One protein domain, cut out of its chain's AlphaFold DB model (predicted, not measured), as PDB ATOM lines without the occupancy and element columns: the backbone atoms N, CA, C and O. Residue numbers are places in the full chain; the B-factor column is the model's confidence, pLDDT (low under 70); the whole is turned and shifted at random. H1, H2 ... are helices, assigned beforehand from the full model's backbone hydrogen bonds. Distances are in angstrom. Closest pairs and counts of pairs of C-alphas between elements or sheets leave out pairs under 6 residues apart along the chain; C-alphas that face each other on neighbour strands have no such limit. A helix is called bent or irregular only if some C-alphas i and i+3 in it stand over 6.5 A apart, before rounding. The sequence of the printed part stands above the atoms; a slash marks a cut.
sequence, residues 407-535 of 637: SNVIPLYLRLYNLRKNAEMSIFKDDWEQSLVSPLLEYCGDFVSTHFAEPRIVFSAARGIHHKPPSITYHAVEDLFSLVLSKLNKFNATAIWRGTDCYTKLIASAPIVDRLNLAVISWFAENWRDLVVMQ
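Overview. This is residues 407 to 535 of the 637 residues of the protein "BTB domain-containing protein" of Lipomyces starkeyi NRRL Y-11557 (UniProt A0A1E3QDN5). Three helical hairpins follow one another along the printed part, with H4 running through the middle between the H1-H2 hairpin on one side and H6 on the other. H1 crosses H4 steeply, H2 meets it at a steep angle near the last residues of both, H6 runs nearly alongside it, and H3 and H5 pack on each other; the long axis reaches from the turn between H1 and H2 to the last residues after H6. The printed part has 129 residues with six named helices, H1 to H6 in order, and no named strand: the class is all helix. It is compact, with a radius of gyration of the C-alphas of 15.3 A, yet elongated, spanning 51 by 31 by 24 A.

Along the chain. H1 holds residues 409 to 424, beginning at C-alpha 409 (38.196, 38.804, 19.081), and is 22.3 A long. H2, residues 429 to 451, is 30.1 A long and irregular: it has a kink of 40 degrees near residue 437, and C-alphas 435 and 438 are 7.3 A apart. H3 holds residues 455 to 466. H4, residues 471 to 486, is 23.0 A long and begins at C-alpha 471 (23.135, 46.044, 8.392). H5 holds residues 493 to 506. H6, residues 511 to 533, is 33.7 A long and irregular, with a kink of 57 degrees near residue 527 and C-alphas 526 and 529 7.8 A apart; it ends at C-alpha 533 (66.284, 49.638, 5.394).

Arrangement. H4 is the hub, touching H1, H2, H3 and H6. With residues 413 to 418 alone H1 touches H4, closest at the C-alphas of Leu 414 and Ala 476, 6.0 A; the tilt of 70.0 degrees is steep, only just short of about perpendicular. H2 touches H4 at a steep tilt of 66 degrees, the C-alphas of Ser 449 and Val 484 being closest at 5.0 A. H3 and H4 form a hairpin, closest at the C-alphas of Ile 465 and Tyr 474, 6.0 A. H4 and H6 run the same way at a shallow tilt of 11 degrees, closest at the C-alphas of Glu 478 and Ile 512, 6.5 A. H1 and H2 form a hairpin at 21 degrees, and H5 and H6 another at 30 degrees. H3 touches H5, with the C-alphas of Val 458 and Tyr 503 closest at 5.7 A. H1 and H6 are apart. Every O i to N i+4 pair is within hydrogen-bond range in H1, H4 and H5; in H2 it is 15 of 19, in H3 7 of 8, in H6 17 of 19.

Size, cuts and confidence. The C-alphas farthest apart, those of Ile 427 and Gln 535, are 51.5 A apart. The printed part has no cut and no long link. The mean pLDDT of the printed part is 91.4; residues 468 to 470 and 532 to 535 are under 70.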
ATOM      1  N   SER A 407      40.284  33.272  18.310       94.19
ATOM      2  CA  SER A 407      38.968  32.742  17.933       94.19
ATOM      3  C   SER A 407      37.770  33.590  18.373       94.19
ATOM      4  O   SER A 407      36.676  33.356  17.864       94.19
ATOM      5  N   ASN A 408      37.925  34.521  19.322       95.12
ATOM      6  CA  ASN A 408      36.797  35.272  19.893       95.12
ATOM      7  C   ASN A 408      36.896  36.800  19.725       95.12
ATOM      8  O   ASN A 408      35.897  37.469  19.977       95.12
ATOM      9  N   VAL A 409      38.019  37.347  19.239       96.56
ATOM     10  CA  VAL A 409      38.196  38.804  19.081       96.56
ATOM     11  C   VAL A 409      37.169  39.437  18.134       96.56
ATOM     12  O   VAL A 409      36.578  40.460  18.465       96.56
ATOM     13  N   ILE A 410      36.867  38.800  16.997       96.00
ATOM     14  CA  ILE A 410      35.857  39.317  16.060       96.00
ATOM     15  C   ILE A 410      34.447  39.242  16.672       96.00
ATOM     16  O   ILE A 410      33.771  40.269  16.718       96.00
ATOM     17  N   PRO A 411      33.984  38.094  17.216       94.50
ATOM     18  CA  PRO A 411      32.724  38.052  17.953       94.50
ATOM     19  C   PRO A 411      32.641  39.046  19.115       94.50
ATOM     20  O   PRO A 411      31.541  39.478  19.452       94.50
ATOM     21  N   LEU A 412      33.754  39.352  19.788       95.25
ATOM     22  CA  LEU A 412      33.807  40.343  20.862       95.25
ATOM     23  C   LEU A 412      33.580  41.746  20.307       95.25
ATOM     24  O   LEU A 412      32.663  42.425  20.766       95.25
ATOM     25  N   TYR A 413      34.334  42.127  19.277       96.50
ATOM     26  CA  TYR A 413      34.204  43.426  18.627       96.50
ATOM     27  C   TYR A 413      32.773  43.686  18.147       96.50
ATOM     28  O   TYR A 413      32.196  44.727  18.444       96.50
ATOM     29  N   LEU A 414      32.149  42.706  17.486       94.38
ATOM     30  CA  LEU A 414      30.765  42.828  17.013       94.38
ATOM     31  C   LEU A 414      29.770  43.075  18.161       94.38
ATOM     32  O   LEU A 414      28.818  43.839  18.005       94.38
ATOM     33  N   ARG A 415      29.978  42.444  19.324       93.31
ATOM     34  CA  ARG A 415      29.128  42.657  20.507       93.31
ATOM     35  C   ARG A 415      29.348  44.028  21.129       93.31
ATOM     36  O   ARG A 415      28.367  44.666  21.490       93.31
ATOM     37  N   LEU A 416      30.600  44.469  21.231       95.06
ATOM     38  CA  LEU A 416      30.948  45.796  21.740       95.06
ATOM     39  C   LEU A 416      30.409  46.899  20.827       95.06
ATOM     40  O   LEU A 416      29.835  47.861  21.316       95.06
ATOM     41  N   TYR A 417      30.490  46.723  19.510       95.31
ATOM     42  CA  TYR A 417      29.926  47.663  18.542       95.31
ATOM     43  C   TYR A 417      28.395  47.756  18.656       95.31
ATOM     44  O   TYR A 417      27.829  48.846  18.632       95.31
ATOM     45  N   ASN A 418      27.708  46.620  18.830       92.44
ATOM     46  CA  ASN A 418      26.267  46.621  19.100       92.44
ATOM     47  C   ASN A 418      25.940  47.315  20.425       92.44
ATOM     48  O   ASN A 418      24.966  48.061  20.501       92.44
ATOM     49  N   LEU A 419      26.749  47.078  21.461       91.94
ATOM     50  CA  LEU A 419      26.593  47.753  22.742       91.94
ATOM     51  C   LEU A 419      26.787  49.265  22.598       91.94
ATOM     52  O   LEU A 419      25.962  50.004  23.123       91.94
ATOM     53  N   ARG A 420      27.793  49.715  21.834       94.31
ATOM     54  CA  ARG A 420      28.015  51.133  21.522       94.31
ATOM     55  C   ARG A 420      26.769  51.771  20.922       94.31
ATOM     56  O   ARG A 420      26.275  52.752  21.458       94.31
ATOM     57  N   LYS A 421      26.184  51.149  19.892       93.19
ATOM     58  CA  LYS A 421      24.941  51.638  19.268       93.19
ATOM     59  C   LYS A 421      23.759  51.703  20.232       93.19
ATOM     60  O   LYS A 421      22.959  52.629  20.169       93.19
ATOM     61  N   ASN A 422      23.639  50.731  21.132       90.38
ATOM     62  CA  ASN A 422      22.599  50.771  22.158       90.38
ATOM     63  C   ASN A 422      22.871  51.882  23.190       90.38
ATOM     64  O   ASN A 422      21.933  52.521  23.665       90.38
ATOM     65  N   ALA A 423      24.140  52.118  23.527       91.38
ATOM     66  CA  ALA A 423      24.569  53.151  24.463       91.38
ATOM     67  C   ALA A 423      24.473  54.568  23.877       91.38
ATOM     68  O   ALA A 423      24.224  55.493  24.640       91.38
ATOM     69  N   GLU A 424      24.574  54.750  22.556       92.88
ATOM     70  CA  GLU A 424      24.389  56.047  21.874       92.88
ATOM     71  C   GLU A 424      23.027  56.691  22.186       92.88
ATOM     72  O   GLU A 424      22.916  57.915  22.235       92.88
ATOM     73  N   MET A 425      22.004  55.870  22.449       90.56
ATOM     74  CA  MET A 425      20.658  56.315  22.829       90.56
ATOM     75  C   MET A 425      20.499  56.581  24.337       90.56
ATOM     76  O   MET A 425      19.439  57.020  24.780       90.56
ATOM     77  N   SER A 426      21.520  56.285  25.143       91.69
ATOM     78  CA  SER A 426      21.513  56.469  26.595       91.69
ATOM     79  C   SER A 426      21.932  57.887  26.979       91.69
ATOM     80  O   SER A 426      22.820  58.477  26.369       91.69
ATOM     81  N   ILE A 427      21.384  58.396  28.084       94.19
ATOM     82  CA  ILE A 427      21.867  59.636  28.716       94.19
ATOM     83  C   ILE A 427      23.311  59.512  29.239       94.19
ATOM     84  O   ILE A 427      23.963  60.523  29.453       94.19
ATOM     85  N   PHE A 428      23.814  58.281  29.403       93.38
ATOM     86  CA  PHE A 428      25.173  57.966  29.871       93.38
ATOM     87  C   PHE A 428      26.106  57.503  28.739       93.38
ATOM     88  O   PHE A 428      26.992  56.679  28.963       93.38
ATOM     89  N   LYS A 429      25.856  57.927  27.495       94.56
ATOM     90  CA  LYS A 429      26.622  57.464  26.325       94.56
ATOM     91  C   LYS A 429      28.131  57.709  26.463       94.56
ATOM     92  O   LYS A 429      28.914  56.831  26.117       94.56
ATOM     93  N   ASP A 430      28.522  58.860  27.012       95.81
ATOM     94  CA  ASP A 430      29.927  59.261  27.102       95.81
ATOM     95  C   ASP A 430      30.660  58.413  28.154       95.81
ATOM     96  O   ASP A 430      31.757  57.927  27.888       95.81
ATOM     97  N   ASP A 431      30.010  58.121  29.287       94.19
ATOM     98  CA  ASP A 431      30.554  57.249  30.336       94.19
ATOM     99  C   ASP A 431      30.756  55.814  29.836       94.19
ATOM    100  O   ASP A 431      31.786  55.193  30.114       94.19
ATOM    101  N   TRP A 432      29.786  55.283  29.077       94.31
ATOM    102  CA  TRP A 432      29.907  53.976  28.422       94.31
ATOM    103  C   TRP A 432      31.081  53.939  27.452       94.31
ATOM    104  O   TRP A 432      31.884  53.000  27.498       94.31
ATOM    105  N   GLU A 433      31.157  54.941  26.578       95.38
ATOM    106  CA  GLU A 433      32.164  55.015  25.528       95.38
ATOM    107  C   GLU A 433      33.563  55.113  26.136       95.38
ATOM    108  O   GLU A 433      34.421  54.287  25.834       95.38
ATOM    109  N   GLN A 434      33.779  56.049  27.060       96.38
ATOM    110  CA  GLN A 434      35.095  56.307  27.640       96.38
ATOM    111  C   GLN A 434      35.553  55.201  28.598       96.38
ATOM    112  O   GLN A 434      36.711  54.789  28.544       96.38
ATOM    113  N   SER A 435      34.662  54.697  29.458       95.44
ATOM    114  CA  SER A 435      35.078  53.824  30.566       95.44
ATOM    115  C   SER A 435      35.179  52.348  30.184       95.44
ATOM    116  O   SER A 435      35.936  51.604  30.803       95.44
ATOM    117  N   LEU A 436      34.381  51.890  29.212       94.81
ATOM    118  CA  LEU A 436      34.212  50.459  28.939       94.81
ATOM    119  C   LEU A 436      34.344  50.109  27.455       94.81
ATOM    120  O   LEU A 436      35.069  49.176  27.109       94.81
ATOM    121  N   VAL A 437      33.638  50.817  26.572       95.94
ATOM    122  CA  VAL A 437      33.499  50.412  25.166       95.94
ATOM    123  C   VAL A 437      34.747  50.748  24.350       95.94
ATOM    124  O   VAL A 437      35.338  49.832  23.771       95.94
ATOM    125  N   SER A 438      35.192  52.007  24.329       96.81
ATOM    126  CA  SER A 438      36.365  52.433  23.551       96.81
ATOM    127  C   SER A 438      37.643  51.699  23.941       96.81
ATOM    128  O   SER A 438      38.274  51.148  23.037       96.81
ATOM    129  N   PRO A 439      38.000  51.552  25.236       97.94
ATOM    130  CA  PRO A 439      39.206  50.814  25.618       97.94
ATOM    131  C   PRO A 439      39.232  49.372  25.090       97.94
ATOM    132  O   PRO A 439      40.292  48.835  24.761       97.94
ATOM    133  N   LEU A 440      38.065  48.726  24.992       97.56
ATOM    134  CA  LEU A 440      37.948  47.359  24.490       97.56
ATOM    135  C   LEU A 440      37.895  47.283  22.962       97.56
ATOM    136  O   LEU A 440      38.474  46.355  22.391       97.56
ATOM    137  N   LEU A 441      37.234  48.234  22.293       97.50
ATOM    138  CA  LEU A 441      37.245  48.333  20.830       97.50
ATOM    139  C   LEU A 441      38.658  48.627  20.317       97.50
ATOM    140  O   LEU A 441      39.118  47.933  19.410       97.50
ATOM    141  N   GLU A 442      39.362  49.580  20.934       97.81
ATOM    142  CA  GLU A 442      40.759  49.906  20.633       97.81
ATOM    143  C   GLU A 442      41.666  48.692  20.811       97.81
ATOM    144  O   GLU A 442      42.403  48.340  19.890       97.81
ATOM    145  N   TYR A 443      41.540  47.986  21.941       98.06
ATOM    146  CA  TYR A 443      42.299  46.762  22.180       98.06
ATOM    147  C   TYR A 443      42.014  45.680  21.131       98.06
ATOM    148  O   TYR A 443      42.936  45.034  20.638       98.06
ATOM    149  N   CYS A 444      40.750  45.480  20.751       97.88
ATOM    150  CA  CYS A 444      40.405  44.548  19.679       97.88
ATOM    151  C   CYS A 444      41.020  44.974  18.336       97.88
ATOM    152  O   CYS A 444      41.495  44.114  17.596       97.88
ATOM    153  N   GLY A 445      41.046  46.275  18.031       97.88
ATOM    154  CA  GLY A 445      41.719  46.825  16.854       97.88
ATOM    155  C   GLY A 445      43.220  46.547  16.858       97.88
ATOM    156  O   GLY A 445      43.747  46.021  15.879       97.88
ATOM    157  N   ASP A 446      43.893  46.804  17.981       97.44
ATOM    158  CA  ASP A 446      45.324  46.532  18.158       97.44
ATOM    159  C   ASP A 446      45.627  45.030  18.032       97.44
ATOM    160  O   ASP A 446      46.536  44.631  17.289       97.44
ATOM    161  N   PHE A 447      44.814  44.188  18.675       97.69
ATOM    162  CA  PHE A 447      44.924  42.732  18.614       97.69
ATOM    163  C   PHE A 447      44.740  42.219  17.182       97.69
ATOM    164  O   PHE A 447      45.575  41.468  16.674       97.69
ATOM    165  N   VAL A 448      43.676  42.646  16.492       97.62
ATOM    166  CA  VAL A 448      43.431  42.251  15.100       97.62
ATOM    167  C   VAL A 448      44.544  42.769  14.202       97.62
ATOM    168  O   VAL A 448      45.041  41.989  13.403       97.62
ATOM    169  N   SER A 449      45.011  44.010  14.360       96.75
ATOM    170  CA  SER A 449      46.097  44.559  13.537       96.75
ATOM    171  C   SER A 449      47.367  43.701  13.608       96.75
ATOM    172  O   SER A 449      48.002  43.433  12.589       96.75
ATOM    173  N   THR A 450      47.683  43.185  14.797       95.75
ATOM    174  CA  THR A 450      48.871  42.360  15.047       95.75
ATOM    175  C   THR A 450      48.691  40.922  14.556       95.75
ATOM    176  O   THR A 450      49.642  40.300  14.082       95.75
ATOM    177  N   HIS A 451      47.467  40.395  14.625       96.62
ATOM    178  CA  HIS A 451      47.154  38.998  14.323       96.62
ATOM    179  C   HIS A 451      46.355  38.798  13.025       96.62
ATOM    180  O   HIS A 451      45.897  37.689  12.773       96.62
ATOM    181  N   PHE A 452      46.183  39.812  12.168       96.50
ATOM    182  CA  PHE A 452      45.226  39.735  11.051       96.50
ATOM    183  C   PHE A 452      45.549  38.626  10.035       96.50
ATOM    184  O   PHE A 452      44.654  38.113   9.372       96.50
ATOM    185  N   ALA A 453      46.813  38.203   9.947       94.19
ATOM    186  CA  ALA A 453      47.230  37.077   9.114       94.19
ATOM    187  C   ALA A 453      46.695  35.714   9.591       94.19
ATOM    188  O   ALA A 453      46.751  34.747   8.831       94.19
ATOM    189  N   GLU A 454      46.204  35.611  10.829       96.81
ATOM    190  CA  GLU A 454      45.651  34.376  11.374       96.81
ATOM    191  C   GLU A 454      44.343  34.013  10.661       96.81
ATOM    192  O   GLU A 454      43.356  34.753  10.777       96.81
ATOM    193  N   PRO A 455      44.257  32.843   9.994       95.81
ATOM    194  CA  PRO A 455      43.081  32.479   9.209       95.81
ATOM    195  C   PRO A 455      41.786  32.536  10.020       95.81
ATOM    196  O   PRO A 455      40.750  32.937   9.506       95.81
ATOM    197  N   ARG A 456      41.831  32.190  11.314       96.62
ATOM    198  CA  ARG A 456      40.659  32.223  12.204       96.62
ATOM    199  C   ARG A 456      40.047  33.624  12.332       96.62
ATOM    200  O   ARG A 456      38.822  33.726  12.352       96.62
ATOM    201  N   ILE A 457      40.864  34.678  12.376       96.44
ATOM    202  CA  ILE A 457      40.385  36.069  12.424       96.44
ATOM    203  C   ILE A 457      39.738  36.430  11.090       96.44
ATOM    204  O   ILE A 457      38.594  36.885  11.070       96.44
ATOM    205  N   VAL A 458      40.427  36.148   9.981       95.69
ATOM    206  CA  VAL A 458      39.941  36.428   8.623       95.69
ATOM    207  C   VAL A 458      38.616  35.708   8.353       95.69
ATOM    208  O   VAL A 458      37.641  36.339   7.952       95.69
ATOM    209  N   PHE A 459      38.540  34.404   8.637       95.38
ATOM    210  CA  PHE A 459      37.323  33.606   8.484       95.38
ATOM    211  C   PHE A 459      36.193  34.109   9.381       95.38
ATOM    212  O   PHE A 459      35.050  34.183   8.930       95.38
ATOM    213  N   SER A 460      36.483  34.478  10.633       93.75
ATOM    214  CA  SER A 460      35.454  35.004  11.533       93.75
ATOM    215  C   SER A 460      34.919  36.358  11.063       93.75
ATOM    216  O   SER A 460      33.710  36.579  11.127       93.75
ATOM    217  N   ALA A 461      35.784  37.245  10.565       93.38
ATOM    218  CA  ALA A 461      35.375  38.514   9.964       93.38
ATOM    219  C   ALA A 461      34.579  38.286   8.673       93.38
ATOM    220  O   ALA A 461      33.572  38.950   8.437       93.38
ATOM    221  N   ALA A 462      34.981  37.307   7.857       93.19
ATOM    222  CA  ALA A 462      34.312  37.010   6.597       93.19
ATOM    223  C   ALA A 462      32.919  36.413   6.822       93.19
ATOM    224  O   ALA A 462      31.951  36.782   6.157       93.19
ATOM    225  N   ARG A 463      32.796  35.540   7.827       90.19
ATOM    226  CA  ARG A 463      31.520  34.968   8.264       90.19
ATOM    227  C   ARG A 463      30.534  36.041   8.730       90.19
ATOM    228  O   ARG A 463      29.338  35.893   8.490       90.19
ATOM    229  N   GLY A 464      31.033  37.115   9.345       82.62
ATOM    230  CA  GLY A 464      30.228  38.282   9.711       82.62
ATOM    231  C   GLY A 464      29.580  38.983   8.511       82.62
ATOM    232  O   GLY A 464      28.499  39.537   8.661       82.62
ATOM    233  N   ILE A 465      30.187  38.917   7.318       84.75
ATOM    234  CA  ILE A 465      29.659  39.545   6.094       84.75
ATOM    235  C   ILE A 465      28.804  38.582   5.254       84.75
ATOM    236  O   ILE A 465      27.805  38.999   4.678       84.75
ATOM    237  N   HIS A 466      29.159  37.295   5.171       80.50
ATOM    238  CA  HIS A 466      28.505  36.348   4.248       80.50
ATOM    239  C   HIS A 466      27.078  35.940   4.642       80.50
ATOM    240  O   HIS A 466      26.251  35.634   3.782       80.50
ATOM    241  N   HIS A 467      26.742  35.923   5.932       74.25
ATOM    242  CA  HIS A 467      25.425  35.470   6.388       74.25
ATOM    243  C   HIS A 467      24.382  36.591   6.354       74.25
ATOM    244  O   HIS A 467      24.023  37.053   7.430       74.25
ATOM    245  N   LYS A 468      23.925  37.028   5.156       62.31
ATOM    246  CA  LYS A 468      22.894  38.088   4.939       62.31
ATOM    247  C   LYS A 468      22.765  39.022   6.154       62.31
ATOM    248  O   LYS A 468      21.743  38.993   6.847       62.31
ATOM    249  N   PRO A 469      23.853  39.716   6.507       59.03
ATOM    250  CA  PRO A 469      23.986  40.216   7.854       59.03
ATOM    251  C   PRO A 469      22.934  41.288   8.099       59.03
ATOM    252  O   PRO A 469      22.622  42.054   7.180       59.03
ATOM    253  N   PRO A 470      22.405  41.404   9.326       68.00
ATOM    254  CA  PRO A 470      21.790  42.660   9.719       68.00
ATOM    255  C   PRO A 470      22.785  43.785   9.393       68.00
ATOM    256  O   PRO A 470      23.987  43.624   9.617       68.00
ATOM    257  N   SER A 471      22.305  44.907   8.847       77.19
ATOM    258  CA  SER A 471      23.135  46.044   8.392       77.19
ATOM    259  C   SER A 471      24.223  46.438   9.398       77.19
ATOM    260  O   SER A 471      25.326  46.836   9.035       77.19
ATOM    261  N   ILE A 472      23.937  46.245  10.683       83.62
ATOM    262  CA  ILE A 472      24.829  46.511  11.803       83.62
ATOM    263  C   ILE A 472      26.138  45.708  11.736       83.62
ATOM    264  O   ILE A 472      27.192  46.281  11.996       83.62
ATOM    265  N   THR A 473      26.119  44.422  11.365       87.44
ATOM    266  CA  THR A 473      27.346  43.605  11.326       87.44
ATOM    267  C   THR A 473      28.299  44.075  10.233       87.44
ATOM    268  O   THR A 473      29.507  44.094  10.455       87.44
ATOM    269  N   TYR A 474      27.774  44.512   9.084       90.25
ATOM    270  CA  TYR A 474      28.598  45.083   8.019       90.25
ATOM    271  C   TYR A 474      29.315  46.353   8.496       90.25
ATOM    272  O   TYR A 474      30.536  46.440   8.387       90.25
ATOM    273  N   HIS A 475      28.580  47.288   9.106       93.06
ATOM    274  CA  HIS A 475      29.166  48.521   9.641       93.06
ATOM    275  C   HIS A 475      30.162  48.269  10.777       93.06
ATOM    276  O   HIS A 475      31.154  48.980  10.883       93.06
ATOM    277  N   ALA A 476      29.939  47.243  11.600       94.88
ATOM    278  CA  ALA A 476      30.890  46.856  12.633       94.88
ATOM    279  C   ALA A 476      32.211  46.341  12.036       94.88
ATOM    280  O   ALA A 476      33.283  46.694  12.513       94.88
ATOM    281  N   VAL A 477      32.167  45.527  10.974       94.38
ATOM    282  CA  VAL A 477      33.394  45.067  10.297       94.38
ATOM    283  C   VAL A 477      34.096  46.224   9.572       94.38
ATOM    284  O   VAL A 477      35.322  46.287   9.569       94.38
ATOM    285  N   GLU A 478      33.337  47.161   9.002       94.06
ATOM    286  CA  GLU A 478      33.866  48.396   8.403       94.06
ATOM    287  C   GLU A 478      34.597  49.277   9.417       94.06
ATOM    288  O   GLU A 478      35.718  49.720   9.153       94.06
ATOM    289  N   ASP A 479      34.001  49.472  10.590       96.50
ATOM    290  CA  ASP A 479      34.609  50.202  11.701       96.50
ATOM    291  C   ASP A 479      35.885  49.506  12.195       96.50
ATOM    292  O   ASP A 479      36.933  50.140  12.316       96.50
ATOM    293  N   LEU A 480      35.844  48.175  12.351       96.88
ATOM    294  CA  LEU A 480      37.014  47.391  12.745       96.88
ATOM    295  C   LEU A 480      38.163  47.562  11.755       96.88
ATOM    296  O   LEU A 480      39.300  47.762  12.164       96.88
ATOM    297  N   PHE A 481      37.897  47.464  10.453       95.94
ATOM    298  CA  PHE A 481      38.949  47.613   9.452       95.94
ATOM    299  C   PHE A 481      39.474  49.037   9.361       95.94
ATOM    300  O   PHE A 481      40.673  49.215   9.165       95.94
ATOM    301  N   SER A 482      38.624  50.038   9.577       96.31
ATOM    302  CA  SER A 482      39.067  51.430   9.692       96.31
ATOM    303  C   SER A 482      40.013  51.608  10.885       96.31
ATOM    304  O   SER A 482      41.068  52.226  10.748       96.31
ATOM    305  N   LEU A 483      39.697  50.984  12.024       96.88
ATOM    306  CA  LEU A 483      40.553  50.968  13.211       96.88
ATOM    307  C   LEU A 483      41.855  50.178  12.988       96.88
ATOM    308  O   LEU A 483      42.926  50.630  13.365       96.88
ATOM    309  N   VAL A 484      41.807  49.019  12.330       96.75
ATOM    310  CA  VAL A 484      43.012  48.238  11.990       96.75
ATOM    311  C   VAL A 484      43.934  49.029  11.058       96.75
ATOM    312  O   VAL A 484      45.151  49.009  11.234       96.75
ATOM    313  N   LEU A 485      43.364  49.749  10.088       95.94
ATOM    314  CA  LEU A 485      44.108  50.606   9.170       95.94
ATOM    315  C   LEU A 485      44.719  51.823   9.866       95.94
ATOM    316  O   LEU A 485      45.848  52.182   9.544       95.94
ATOM    317  N   SER A 486      44.036  52.435  10.838       96.31
ATOM    318  CA  SER A 486      44.610  53.555  11.598       96.31
ATOM    319  C   SER A 486      45.800  53.132  12.468       96.31
ATOM    320  O   SER A 486      46.660  53.951  12.785       96.31
ATOM    321  N   LYS A 487      45.891  51.838  12.802       96.12
ATOM    322  CA  LYS A 487      47.022  51.231  13.516       96.12
ATOM    323  C   LYS A 487      48.113  50.698  12.584       96.12
ATOM    324  O   LYS A 487      49.104  50.158  13.082       96.12
ATOM    325  N   LEU A 488      47.967  50.822  11.261       95.75
ATOM    326  CA  LEU A 488      48.932  50.322  10.282       95.75
ATOM    327  C   LEU A 488      50.294  51.001  10.457       95.75
ATOM    328  O   LEU A 488      50.446  52.215  10.334       95.75
ATOM    329  N   ASN A 489      51.305  50.194  10.744       93.75
ATOM    330  CA  ASN A 489      52.670  50.636  10.954       93.75
ATOM    331  C   ASN A 489      53.663  49.552  10.514       93.75
ATOM    332  O   ASN A 489      53.311  48.425  10.164       93.75
ATOM    333  N   LYS A 490      54.953  49.877  10.571       89.75
ATOM    334  CA  LYS A 490      56.031  48.979  10.142       89.75
ATOM    335  C   LYS A 490      56.113  47.637  10.876       89.75
ATOM    336  O   LYS A 490      56.740  46.725  10.354       89.75
ATOM    337  N   PHE A 491      55.521  47.497  12.059       87.94
ATOM    338  CA  PHE A 491      55.552  46.258  12.836       87.94
ATOM    339  C   PHE A 491      54.398  45.314  12.480       87.94
ATOM    340  O   PHE A 491      54.590  44.100  12.469       87.94
ATOM    341  N   ASN A 492      53.220  45.844  12.134       93.50
ATOM    342  CA  ASN A 492      52.028  45.040  11.836       93.50
ATOM    343  C   ASN A 492      51.641  45.005  10.344       93.50
ATOM    344  O   ASN A 492      50.812  44.181   9.956       93.50
ATOM    345  N   ALA A 493      52.279  45.796   9.473       92.75
ATOM    346  CA  ALA A 493      51.916  45.868   8.053       92.75
ATOM    347  C   ALA A 493      51.970  44.521   7.316       92.75
ATOM    348  O   ALA A 493      51.151  44.268   6.436       92.75
ATOM    349  N   THR A 494      52.880  43.617   7.700       90.56
ATOM    350  CA  THR A 494      52.900  42.244   7.155       90.56
ATOM    351  C   THR A 494      51.637  41.472   7.509       90.56
ATOM    352  O   THR A 494      51.053  40.812   6.647       90.56
ATOM    353  N   ALA A 495      51.241  41.520   8.783       93.19
ATOM    354  CA  ALA A 495      50.072  40.806   9.268       93.19
ATOM    355  C   ALA A 495      48.811  41.353   8.595       93.19
ATOM    356  O   ALA A 495      48.009  40.574   8.084       93.19
ATOM    357  N   ILE A 496      48.706  42.682   8.508       95.19
ATOM    358  CA  ILE A 496      47.581  43.364   7.870       95.19
ATOM    359  C   ILE A 496      47.500  43.021   6.383       95.19
ATOM    360  O   ILE A 496      46.441  42.615   5.919       95.19
ATOM    361  N   TRP A 497      48.609  43.093   5.641       94.31
ATOM    362  CA  TRP A 497      48.635  42.725   4.224       94.31
ATOM    363  C   TRP A 497      48.175  41.287   3.976       94.31
ATOM    364  O   TRP A 497      47.308  41.047   3.138       94.31
ATOM    365  N   ARG A 498      48.734  40.321   4.716       93.00
ATOM    366  CA  ARG A 498      48.377  38.902   4.563       93.00
ATOM    367  C   ARG A 498      46.921  38.642   4.946       93.00
ATOM    368  O   ARG A 498      46.245  37.882   4.255       93.00
ATOM    369  N   GLY A 499      46.450  39.281   6.017       95.12
ATOM    370  CA  GLY A 499      45.053  39.241   6.436       95.12
ATOM    371  C   GLY A 499      44.126  39.763   5.344       95.12
ATOM    372  O   GLY A 499      43.204  39.056   4.949       95.12
ATOM    373  N   THR A 500      44.433  40.932   4.778       95.12
ATOM    374  CA  THR A 500      43.690  41.532   3.661       95.12
ATOM    375  C   THR A 500      43.702  40.647   2.417       95.12
ATOM    376  O   THR A 500      42.638  40.384   1.869       95.12
ATOM    377  N   ASP A 501      44.857  40.117   1.994       93.44
ATOM    378  CA  ASP A 501      44.946  39.215   0.833       93.44
ATOM    379  C   ASP A 501      44.080  37.961   1.015       93.44
ATOM    380  O   ASP A 501      43.336  37.564   0.113       93.44
ATOM    381  N   CYS A 502      44.142  37.355   2.204       94.00
ATOM    382  CA  CYS A 502      43.308  36.213   2.560       94.00
ATOM    383  C   CYS A 502      41.820  36.596   2.580       94.00
ATOM    384  O   CYS A 502      40.985  35.875   2.035       94.00
ATOM    385  N   TYR A 503      41.490  37.761   3.139       94.25
ATOM    386  CA  TYR A 503      40.127  38.272   3.214       94.25
ATOM    387  C   TYR A 503      39.524  38.515   1.826       94.25
ATOM    388  O   TYR A 503      38.404  38.081   1.559       94.25
ATOM    389  N   THR A 504      40.285  39.118   0.906       93.06
ATOM    390  CA  THR A 504      39.877  39.344  -0.490       93.06
ATOM    391  C   THR A 504      39.613  38.040  -1.236       93.06
ATOM    392  O   THR A 504      38.694  37.973  -2.048       93.06
ATOM    393  N   LYS A 505      40.383  36.983  -0.951       93.44
ATOM    394  CA  LYS A 505      40.145  35.649  -1.528       93.44
ATOM    395  C   LYS A 505      38.836  35.025  -1.028       93.44
ATOM    396  O   LYS A 505      38.222  34.255  -1.759       93.44
ATOM    397  N   LEU A 506      38.412  35.344   0.197       93.25
ATOM    398  CA  LEU A 506      37.206  34.784   0.818       93.25
ATOM    399  C   LEU A 506      35.929  35.565   0.505       93.25
ATOM    400  O   LEU A 506      34.850  34.974   0.454       93.25
ATOM    401  N   ILE A 507      36.025  36.881   0.334       90.44
ATOM    402  CA  ILE A 507      34.896  37.748  -0.006       90.44
ATOM    403  C   ILE A 507      35.206  38.411  -1.338       90.44
ATOM    404  O   ILE A 507      35.839  39.465  -1.401       90.44
ATOM    405  N   ALA A 508      34.745  37.783  -2.416       81.69
ATOM    406  CA  ALA A 508      34.810  38.398  -3.728       81.69
ATOM    407  C   ALA A 508      33.901  39.642  -3.753       81.69
ATOM    408  O   ALA A 508      32.712  39.552  -3.444       81.69
ATOM    409  N   SER A 509      34.447  40.785  -4.181       77.12
ATOM    410  CA  SER A 509      33.704  41.978  -4.638       77.12
ATOM    411  C   SER A 509      32.893  42.794  -3.610       77.12
ATOM    412  O   SER A 509      31.927  43.453  -3.986       77.12
ATOM    413  N   ALA A 510      33.269  42.819  -2.325       85.69
ATOM    414  CA  ALA A 510      32.645  43.751  -1.375       85.69
ATOM    415  C   ALA A 510      33.379  45.117  -1.349       85.69
ATOM    416  O   ALA A 510      34.598  45.126  -1.185       85.69
ATOM    417  N   PRO A 511      32.683  46.277  -1.388       90.19
ATOM    418  CA  PRO A 511      33.321  47.608  -1.405       90.19
ATOM    419  C   PRO A 511      34.271  47.881  -0.227       90.19
ATOM    420  O   PRO A 511      35.223  48.656  -0.321       90.19
ATOM    421  N   ILE A 512      34.011  47.250   0.919       89.44
ATOM    422  CA  ILE A 512      34.892  47.276   2.089       89.44
ATOM    423  C   ILE A 512      36.252  46.616   1.819       89.44
ATOM    424  O   ILE A 512      37.275  47.134   2.260       89.44
ATOM    425  N   VAL A 513      36.274  45.516   1.062       90.12
ATOM    426  CA  VAL A 513      37.491  44.781   0.697       90.12
ATOM    427  C   VAL A 513      38.349  45.632  -0.228       90.12
ATOM    428  O   VAL A 513      39.555  45.722  -0.020       90.12
ATOM    429  N   ASP A 514      37.730  46.295  -1.205       91.88
ATOM    430  CA  ASP A 514      38.445  47.153  -2.149       91.88
ATOM    431  C   ASP A 514      39.082  48.349  -1.438       91.88
ATOM    432  O   ASP A 514      40.261  48.629  -1.653       91.88
ATOM    433  N   ARG A 515      38.352  49.007  -0.526       92.25
ATOM    434  CA  ARG A 515      38.898  50.106   0.292       92.25
ATOM    435  C   ARG A 515      40.036  49.644   1.197       92.25
ATOM    436  O   ARG A 515      41.070  50.305   1.237       92.25
ATOM    437  N   LEU A 516      39.868  48.510   1.879       93.44
ATOM    438  CA  LEU A 516      40.911  47.923   2.721       93.44
ATOM    439  C   LEU A 516      42.169  47.613   1.899       93.44
ATOM    440  O   LEU A 516      43.268  48.009   2.275       93.44
ATOM    441  N   ASN A 517      42.007  46.957   0.751       94.44
ATOM    442  CA  ASN A 517      43.107  46.610  -0.141       94.44
ATOM    443  C   ASN A 517      43.816  47.863  -0.685       94.44
ATOM    444  O   ASN A 517      45.039  47.946  -0.612       94.44
ATOM    445  N   LEU A 518      43.070  48.869  -1.152       95.38
ATOM    446  CA  LEU A 518      43.632  50.133  -1.640       95.38
ATOM    447  C   LEU A 518      44.414  50.882  -0.555       95.38
ATOM    448  O   LEU A 518      45.518  51.348  -0.828       95.38
ATOM    449  N   ALA A 519      43.884  50.962   0.668       95.38
ATOM    450  CA  ALA A 519      44.553  51.635   1.780       95.38
ATOM    451  C   ALA A 519      45.881  50.953   2.145       95.38
ATOM    452  O   ALA A 519      46.904  51.624   2.288       95.38
ATOM    453  N   VAL A 520      45.892  49.617   2.224       95.44
ATOM    454  CA  VAL A 520      47.123  48.863   2.504       95.44
ATOM    455  C   VAL A 520      48.136  49.029   1.365       95.44
ATOM    456  O   VAL A 520      49.307  49.290   1.634       95.44
ATOM    457  N   ILE A 521      47.708  48.934   0.101       95.81
ATOM    458  CA  ILE A 521      48.586  49.132  -1.067       95.81
ATOM    459  C   ILE A 521      49.191  50.540  -1.063       95.81
ATOM    460  O   ILE A 521      50.397  50.670  -1.260       95.81
ATOM    461  N   SER A 522      48.385  51.579  -0.810       96.31
ATOM    462  CA  SER A 522      48.857  52.969  -0.740       96.31
ATOM    463  C   SER A 522      49.926  53.133   0.333       96.31
ATOM    464  O   SER A 522      51.002  53.668   0.068       96.31
ATOM    465  N   TRP A 523      49.680  52.582   1.524       96.00
ATOM    466  CA  TRP A 523      50.640  52.645   2.617       96.00
ATOM    467  C   TRP A 523      51.956  51.936   2.269       96.00
ATOM    468  O   TRP A 523      53.030  52.489   2.505       96.00
ATOM    469  N   PHE A 524      51.909  50.747   1.653       94.56
ATOM    470  CA  PHE A 524      53.128  50.077   1.182       94.56
ATOM    471  C   PHE A 524      53.833  50.878   0.082       94.56
ATOM    472  O   PHE A 524      55.056  50.957   0.106       94.56
ATOM    473  N   ALA A 525      53.110  51.498  -0.852       94.25
ATOM    474  CA  ALA A 525      53.712  52.316  -1.905       94.25
ATOM    475  C   ALA A 525      54.502  53.514  -1.342       94.25
ATOM    476  O   ALA A 525      55.560  53.853  -1.874       94.25
ATOM    477  N   GLU A 526      54.033  54.098  -0.239       94.19
ATOM    478  CA  GLU A 526      54.704  55.202   0.457       94.19
ATOM    479  C   GLU A 526      55.860  54.726   1.355       94.19
ATOM    480  O   GLU A 526      56.912  55.361   1.389       94.19
ATOM    481  N   ASN A 527      55.701  53.587   2.043       92.12
ATOM    482  CA  ASN A 527      56.583  53.178   3.147       92.12
ATOM    483  C   ASN A 527      57.518  51.996   2.823       92.12
ATOM    484  O   ASN A 527      58.354  51.632   3.654       92.12
ATOM    485  N   TRP A 528      57.421  51.359   1.645       87.25
ATOM    486  CA  TRP A 528      58.186  50.132   1.355       87.25
ATOM    487  C   TRP A 528      59.699  50.323   1.477       87.25
ATOM    488  O   TRP A 528      60.389  49.396   1.887       87.25
ATOM    489  N   ARG A 529      60.231  51.511   1.166       84.56
ATOM    490  CA  ARG A 529      61.673  51.787   1.273       84.56
ATOM    491  C   ARG A 529      62.153  51.706   2.722       84.56
ATOM    492  O   ARG A 529      63.159  51.054   2.994       84.56
ATOM    493  N   ASP A 530      61.397  52.283   3.652       80.75
ATOM    494  CA  ASP A 530      61.747  52.317   5.075       80.75
ATOM    495  C   ASP A 530      61.694  50.927   5.713       80.75
ATOM    496  O   ASP A 530      62.555  50.565   6.518       80.75
ATOM    497  N   LEU A 531      60.727  50.103   5.294       77.19
ATOM    498  CA  LEU A 531      60.621  48.705   5.726       77.19
ATOM    499  C   LEU A 531      61.851  47.883   5.366       77.19
ATOM    500  O   LEU A 531      62.231  46.954   6.080       77.19
ATOM    501  N   VAL A 532      62.460  48.217   4.239       68.44
ATOM    502  CA  VAL A 532      63.573  47.465   3.701       68.44
ATOM    503  C   VAL A 532      64.900  47.864   4.355       68.44
ATOM    504  O   VAL A 532      65.729  46.998   4.638       68.44
ATOM    505  N   VAL A 533      65.084  49.146   4.689       62.41
ATOM    506  CA  VAL A 533      66.284  49.638   5.394       62.41
ATOM    507  C   VAL A 533      66.429  49.000   6.787       62.41
ATOM    508  O   VAL A 533      67.546  48.660   7.194       62.41
ATOM    509  N   MET A 534      65.316  48.743   7.491       57.75
ATOM    510  CA  MET A 534      65.324  48.154   8.843       57.75
ATOM    511  C   MET A 534      65.788  46.688   8.916       57.75
ATOM    512  O   MET A 534      66.115  46.220  10.004       57.75
ATOM    513  N   GLN A 535      65.859  45.952   7.800       55.47
ATOM    514  CA  GLN A 535      66.400  44.582   7.801       55.47
ATOM    515  C   GLN A 535      67.931  44.535   7.965       55.47
ATOM    516  O   GLN A 535      68.469  43.462   8.224       55.47
TER     517      GLN A 535